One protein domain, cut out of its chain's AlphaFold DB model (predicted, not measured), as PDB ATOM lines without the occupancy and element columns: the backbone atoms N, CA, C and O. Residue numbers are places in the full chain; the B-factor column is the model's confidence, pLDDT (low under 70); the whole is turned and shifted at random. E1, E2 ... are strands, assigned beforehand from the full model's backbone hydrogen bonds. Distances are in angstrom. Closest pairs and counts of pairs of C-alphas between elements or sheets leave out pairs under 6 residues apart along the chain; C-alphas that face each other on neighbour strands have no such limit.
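AT A GLANCE: This is residues 40 to 65 and 76 to 98 of the 98 residues of the protein "NisI/SpaI family lantibiotic immunity lipoprotein" of Blautia obeum (UniProt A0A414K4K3). With little regular structure, this is two small two-stranded hairpins, E1 with E2 and E3 with E4, set apart among loops; residues 42 to 43 pair antiparallel with residues 51 to 52 of E1. The printed part has 49 residues, with strands E1, E2, E3, E4 in chain order, both sheets antiparallel. The class is all strand, with 15 residues in named elements. It is only just loose, close to compact, with a radius of gyration of the C-alphas of 11.9 A and spans of 35 by 26 by 22 A.

IN THESE COORDINATES: E1, residues 50 to 53, begins at C-alpha 50 (215.726, 241.181, 363.142) and is 10.1 A long. E2, residues 56 to 59, is 10.4 A. E3, residues 81 to 83, is 6.4 A. E4, residues 89 to 92, is 7.3 A and ends at C-alpha 92 (215.786, 253.436, 353.867).

HOW THE PARTS SIT: Hairpin E1 and E2 is antiparallel at 145 degrees, with N 58 and O 51 2.8 A apart, within hydrogen-bond range. Hairpin E3 and E4 is antiparallel at 160 degrees, with N 90 and O 82 at 2.9 A, within hydrogen-bond range. E2 and E3 are apart.

THE WHOLE: The C-alphas farthest apart, of Gln 56 and Thr 98, are 36.1 A apart. Residues 66 to 75 are not printed; C-alphas 65 and 76 are 16.6 A apart. The model's pLDDT is under 70 at residues 92 to 98.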
ATOM      1  N   GLU A  40     201.037 242.239 359.683       92.12
ATOM      2  CA  GLU A  40     202.187 243.037 359.268       92.12
ATOM      3  C   GLU A  40     203.343 242.842 360.259       92.12
ATOM      4  O   GLU A  40     203.202 243.051 361.463       92.12
ATOM      5  N   CYS A  41     204.495 242.440 359.740       93.50
ATOM      6  CA  CYS A  41     205.735 242.320 360.487       93.50
ATOM      7  C   CYS A  41     206.589 243.575 360.280       93.50
ATOM      8  O   CYS A  41     206.688 244.095 359.164       93.50
ATOM      9  N   TYR A  42     207.284 244.008 361.331       91.38
ATOM     10  CA  TYR A  42     208.148 245.189 361.286       91.38
ATOM     11  C   TYR A  42     209.612 244.782 361.333       91.38
ATOM     12  O   TYR A  42     210.021 244.050 362.227       91.38
ATOM     13  N   LEU A  43     210.407 245.258 360.378       90.81
ATOM     14  CA  LEU A  43     211.858 245.100 360.434       90.81
ATOM     15  C   LEU A  43     212.429 246.019 361.519       90.81
ATOM     16  O   LEU A  43     212.014 247.180 361.596       90.81
ATOM     17  N   ASP A  44     213.384 245.528 362.306       88.25
ATOM     18  CA  ASP A  44     214.105 246.359 363.269       88.25
ATOM     19  C   ASP A  44     214.848 247.500 362.542       88.25
ATOM     20  O   ASP A  44     215.312 247.362 361.407       88.25
ATOM     21  N   GLU A  45     214.885 248.679 363.164       82.44
ATOM     22  CA  GLU A  45     215.438 249.892 362.549       82.44
ATOM     23  C   GLU A  45     216.965 249.975 362.610       82.44
ATOM     24  O   GLU A  45     217.558 250.794 361.908       82.44
ATOM     25  N   LYS A  46     217.605 249.165 363.455       82.38
ATOM     26  CA  LYS A  46     219.055 249.159 363.667       82.38
ATOM     27  C   LYS A  46     219.701 247.914 363.077       82.38
ATOM     28  O   LYS A  46     220.820 247.996 362.585       82.38
ATOM     29  N   ASP A  47     218.999 246.787 363.119       87.38
ATOM     30  CA  ASP A  47     219.499 245.480 362.711       87.38
ATOM     31  C   ASP A  47     218.503 244.801 361.764       87.38
ATOM     32  O   ASP A  47     217.533 244.174 362.183       87.38
ATOM     33  N   ALA A  48     218.769 244.881 360.462       87.25
ATOM     34  CA  ALA A  48     217.890 244.311 359.444       87.25
ATOM     35  C   ALA A  48     217.839 242.774 359.444       87.25
ATOM     36  O   ALA A  48     217.057 242.191 358.695       87.25
ATOM     37  N   THR A  49     218.638 242.101 360.275       91.25
ATOM     38  CA  THR A  49     218.490 240.660 360.499       91.25
ATOM     39  C   THR A  49     217.368 240.351 361.485       91.25
ATOM     40  O   THR A  49     216.992 239.193 361.633       91.25
ATOM     41  N   LYS A  50     216.796 241.355 362.160       93.31
ATOM     42  CA  LYS A  50     215.726 241.181 363.142       93.31
ATOM     43  C   LYS A  50     214.407 241.753 362.647       93.31
ATOM     44  O   LYS A  50     214.350 242.801 362.009       93.31
ATOM     45  N   PHE A  51     213.320 241.071 362.986       94.44
ATOM     46  CA  PHE A  51     211.967 241.564 362.747       94.44
ATOM     47  C   PHE A  51     211.044 241.222 363.914       94.44
ATOM     48  O   PHE A  51     211.307 240.307 364.694       94.44
ATOM     49  N   ILE A  52     209.948 241.962 364.027       95.19
ATOM     50  CA  ILE A  52     208.935 241.814 365.062       95.19
ATOM     51  C   ILE A  52     207.676 241.228 364.427       95.19
ATOM     52  O   ILE A  52     207.150 241.774 363.455       95.19
ATOM     53  N   TYR A  53     207.182 240.136 365.003       94.81
ATOM     54  CA  TYR A  53     205.914 239.496 364.662       94.81
ATOM     55  C   TYR A  53     205.128 239.237 365.950       94.81
ATOM     56  O   TYR A  53     205.663 238.674 366.901       94.81
ATOM     57  N   ASN A  54     203.873 239.694 366.008       93.25
ATOM     58  CA  ASN A  54     203.006 239.588 367.193       93.25
ATOM     59  C   ASN A  54     203.672 240.059 368.508       93.25
ATOM     60  O   ASN A  54     203.487 239.460 369.564       93.25
ATOM     61  N   GLY A  55     204.472 241.128 368.445       92.88
ATOM     62  CA  GLY A  55     205.173 241.685 369.609       92.88
ATOM     63  C   GLY A  55     206.414 240.903 370.057       92.88
ATOM     64  O   GLY A  55     207.066 241.311 371.014       92.88
ATOM     65  N   GLN A  56     206.776 239.822 369.362       96.12
ATOM     66  CA  GLN A  56     207.993 239.056 369.614       96.12
ATOM     67  C   GLN A  56     209.040 239.323 368.530       96.12
ATOM     68  O   GLN A  56     208.717 239.446 367.350       96.12
ATOM     69  N   GLN A  57     210.303 239.410 368.943       96.56
ATOM     70  CA  GLN A  57     211.438 239.600 368.045       96.56
ATOM     71  C   GLN A  57     211.979 238.253 367.552       96.56
ATOM     72  O   GLN A  57     212.192 237.333 368.341       96.56
ATOM     73  N   TYR A  58     212.262 238.178 366.257       96.44
ATOM     74  CA  TYR A  58     212.828 237.025 365.565       96.44
ATOM     75  C   TYR A  58     214.068 237.439 364.773       96.44
ATOM     76  O   TYR A  58     214.211 238.603 364.402       96.44
ATOM     77  N   THR A  59     214.946 236.475 364.493       95.56
ATOM     78  CA  THR A  59     216.172 236.673 363.708       95.56
ATOM     79  C   THR A  59     216.104 235.878 362.408       95.56
ATOM     80  O   THR A  59     215.786 234.690 362.409       95.56
ATOM     81  N   ILE A  60     216.416 236.541 361.300       92.56
ATOM     82  CA  ILE A  60     216.575 235.965 359.970       92.56
ATOM     83  C   ILE A  60     217.931 235.261 359.933       92.56
ATOM     84  O   ILE A  60     218.971 235.870 360.171       92.56
ATOM     85  N   LEU A  61     217.911 233.961 359.653       94.19
ATOM     86  CA  LEU A  61     219.111 233.135 359.551       94.19
ATOM     87  C   LEU A  61     219.575 233.046 358.094       94.19
ATOM     88  O   LEU A  61     218.793 233.248 357.169       94.19
ATOM     89  N   ASN A  62     220.832 232.653 357.883       92.12
ATOM     90  CA  ASN A  62     221.392 232.439 356.542       92.12
ATOM     91  C   ASN A  62     220.878 231.152 355.856       92.12
ATOM     92  O   ASN A  62     221.252 230.828 354.731       92.12
ATOM     93  N   ASN A  63     220.041 230.376 356.541       94.88
ATOM     94  CA  ASN A  63     219.529 229.116 356.026       94.88
ATOM     95  C   ASN A  63     218.325 229.379 355.119       94.88
ATOM     96  O   ASN A  63     217.381 230.065 355.503       94.88
ATOM     97  N   THR A  64     218.322 228.772 353.934       94.94
ATOM     98  CA  THR A  64     217.147 228.752 353.056       94.94
ATOM     99  C   THR A  64     216.315 227.502 353.331       94.94
ATOM    100  O   THR A  64     216.844 226.392 353.345       94.94
ATOM    101  N   VAL A  65     215.012 227.683 353.544       95.00
ATOM    102  CA  VAL A  65     214.047 226.583 353.689       95.00
ATOM    103  C   VAL A  65     213.442 226.266 352.321       95.00
ATOM    104  O   VAL A  65     213.094 227.182 351.575       95.00
ATOM    105  N   PHE A  76     203.407 239.218 356.638       91.62
ATOM    106  CA  PHE A  76     204.184 239.847 355.570       91.62
ATOM    107  C   PHE A  76     205.098 240.957 356.095       91.62
ATOM    108  O   PHE A  76     204.756 241.654 357.042       91.62
ATOM    109  N   ILE A  77     206.232 241.167 355.421       90.19
ATOM    110  CA  ILE A  77     207.109 242.333 355.608       90.19
ATOM    111  C   ILE A  77     207.022 243.172 354.324       90.19
ATOM    112  O   ILE A  77     207.260 242.652 353.236       90.19
ATOM    113  N   GLN A  78     206.671 244.458 354.427       84.69
ATOM    114  CA  GLN A  78     206.587 245.399 353.292       84.69
ATOM    115  C   GLN A  78     207.653 246.502 353.408       84.69
ATOM    116  O   GLN A  78     207.339 247.687 353.474       84.69
ATOM    117  N   LYS A  79     208.934 246.120 353.458       82.81
ATOM    118  CA  LYS A  79     210.051 247.072 353.565       82.81
ATOM    119  C   LYS A  79     211.201 246.665 352.649       82.81
ATOM    120  O   LYS A  79     211.545 245.490 352.578       82.81
ATOM    121  N   TYR A  80     211.800 247.652 351.987       84.38
ATOM    122  CA  TYR A  80     213.017 247.498 351.191       84.38
ATOM    123  C   TYR A  80     214.127 248.329 351.839       84.38
ATOM    124  O   TYR A  80     213.971 249.534 352.045       84.38
ATOM    125  N   VAL A  81     215.236 247.684 352.195       83.50
ATOM    126  CA  VAL A  81     216.400 248.326 352.821       83.50
ATOM    127  C   VAL A  81     217.672 247.869 352.119       83.50
ATOM    128  O   VAL A  81     217.786 246.706 351.736       83.50
ATOM    129  N   ALA A  82     218.617 248.788 351.935       86.88
ATOM    130  CA  ALA A  82     219.965 248.455 351.488       86.88
ATOM    131  C   ALA A  82     220.854 248.234 352.714       86.88
ATOM    132  O   ALA A  82     220.820 249.050 353.640       86.88
ATOM    133  N   LEU A  83     221.628 247.149 352.707       86.31
ATOM    134  CA  LEU A  83     222.502 246.759 353.811       86.31
ATOM    135  C   LEU A  83     223.972 246.810 353.394       86.31
ATOM    136  O   LEU A  83     224.283 246.621 352.217       86.31
ATOM    137  N   ASP A  84     224.854 247.058 354.357       87.19
ATOM    138  CA  ASP A  84     226.291 246.845 354.187       87.19
ATOM    139  C   ASP A  84     226.669 245.363 354.368       87.19
ATOM    140  O   ASP A  84     225.822 244.498 354.606       87.19
ATOM    141  N   GLU A  85     227.962 245.063 354.260       88.75
ATOM    142  CA  GLU A  85     228.513 243.717 354.467       88.75
ATOM    143  C   GLU A  85     228.323 243.167 355.895       88.75
ATOM    144  O   GLU A  85     228.415 241.960 356.104       88.75
ATOM    145  N   ASN A  86     228.014 244.034 356.862       87.06
ATOM    146  CA  ASN A  86     227.762 243.698 358.261       87.06
ATOM    147  C   ASN A  86     226.258 243.697 358.602       87.06
ATOM    148  O   ASN A  86     225.900 243.637 359.778       87.06
ATOM    149  N   TYR A  87     225.378 243.752 357.594       81.38
ATOM    150  CA  TYR A  87     223.916 243.816 357.721       81.38
ATOM    151  C   TYR A  87     223.359 245.089 358.385       81.38
ATOM    152  O   TYR A  87     222.176 245.132 358.741       81.38
ATOM    153  N   ASN A  88     224.158 246.152 358.508       83.69
ATOM    154  CA  ASN A  88     223.665 247.444 358.980       83.69
ATOM    155  C   ASN A  88     222.886 248.153 357.871       83.69
ATOM    156  O   ASN A  88     223.238 248.080 356.691       83.69
ATOM    157  N   ILE A  89     221.846 248.893 358.250       84.88
ATOM    158  CA  ILE A  89     221.023 249.646 357.298       84.88
ATOM    159  C   ILE A  89     221.796 250.871 356.791       84.88
ATOM    160  O   ILE A  89     222.116 251.775 357.558       84.88
ATOM    161  N   LEU A  90     222.044 250.928 355.478       83.56
ATOM    162  CA  LEU A  90     222.744 252.037 354.816       83.56
ATOM    163  C   LEU A  90     221.815 253.215 354.493       83.56
ATOM    164  O   LEU A  90     222.194 254.377 354.633       83.56
ATOM    165  N   LYS A  91     220.597 252.923 354.023       74.50
ATOM    166  CA  LYS A  91     219.555 253.912 353.703       74.50
ATOM    167  C   LYS A  91     218.199 253.211 353.639       74.50
ATOM    168  O   LYS A  91     218.085 252.135 353.048       74.50
ATOM    169  N   ASN A  92     217.155 253.836 354.188       64.81
ATOM    170  CA  ASN A  92     215.786 253.436 353.867       64.81
ATOM    171  C   ASN A  92     215.554 253.748 352.384       64.81
ATOM    172  O   ASN A  92     215.583 254.917 351.989       64.81
ATOM    173  N   VAL A  93     215.367 252.718 351.557       58.44
ATOM    174  CA  VAL A  93     214.999 252.904 350.151       58.44
ATOM    175  C   VAL A  93     213.528 253.297 350.140       58.44
ATOM    176  O   VAL A  93     212.631 252.463 350.065       58.44
ATOM    177  N   ILE A  94     213.274 254.591 350.309       55.00
ATOM    178  CA  ILE A  94     211.976 255.168 349.994       55.00
ATOM    179  C   ILE A  94     211.905 255.134 348.470       55.00
ATOM    180  O   ILE A  94     212.777 255.692 347.804       55.00
ATOM    181  N   TRP A  95     210.906 254.444 347.922       50.34
ATOM    182  CA  TRP A  95     210.552 254.569 346.514       50.34
ATOM    183  C   TRP A  95     210.027 255.992 346.279       50.34
ATOM    184  O   TRP A  95     208.825 256.211 346.173       50.34
ATOM    185  N   GLU A  96     210.913 256.985 346.240       40.31
ATOM    186  CA  GLU A  96     210.637 258.189 345.472       40.31
ATOM    187  C   GLU A  96     210.701 257.748 344.016       40.31
ATOM    188  O   GLU A  96     211.771 257.540 343.445       40.31
ATOM    189  N   SER A  97     209.518 257.474 343.468       40.00
ATOM    190  CA  SER A  97     209.288 257.271 342.045       40.00
ATOM    191  C   SER A  97     209.964 258.406 341.279       40.00
ATOM    192  O   SER A  97     209.463 259.531 341.285       40.00
ATOM    193  N   THR A  98     211.128 258.103 340.705       38.28
ATOM    194  CA  THR A  98     211.760 258.920 339.666       38.28
ATOM    195  C   THR A  98     210.939 258.809 338.390       38.28
ATOM    196  O   THR A  98     210.431 257.693 338.127       38.28
TER     197      THR A  98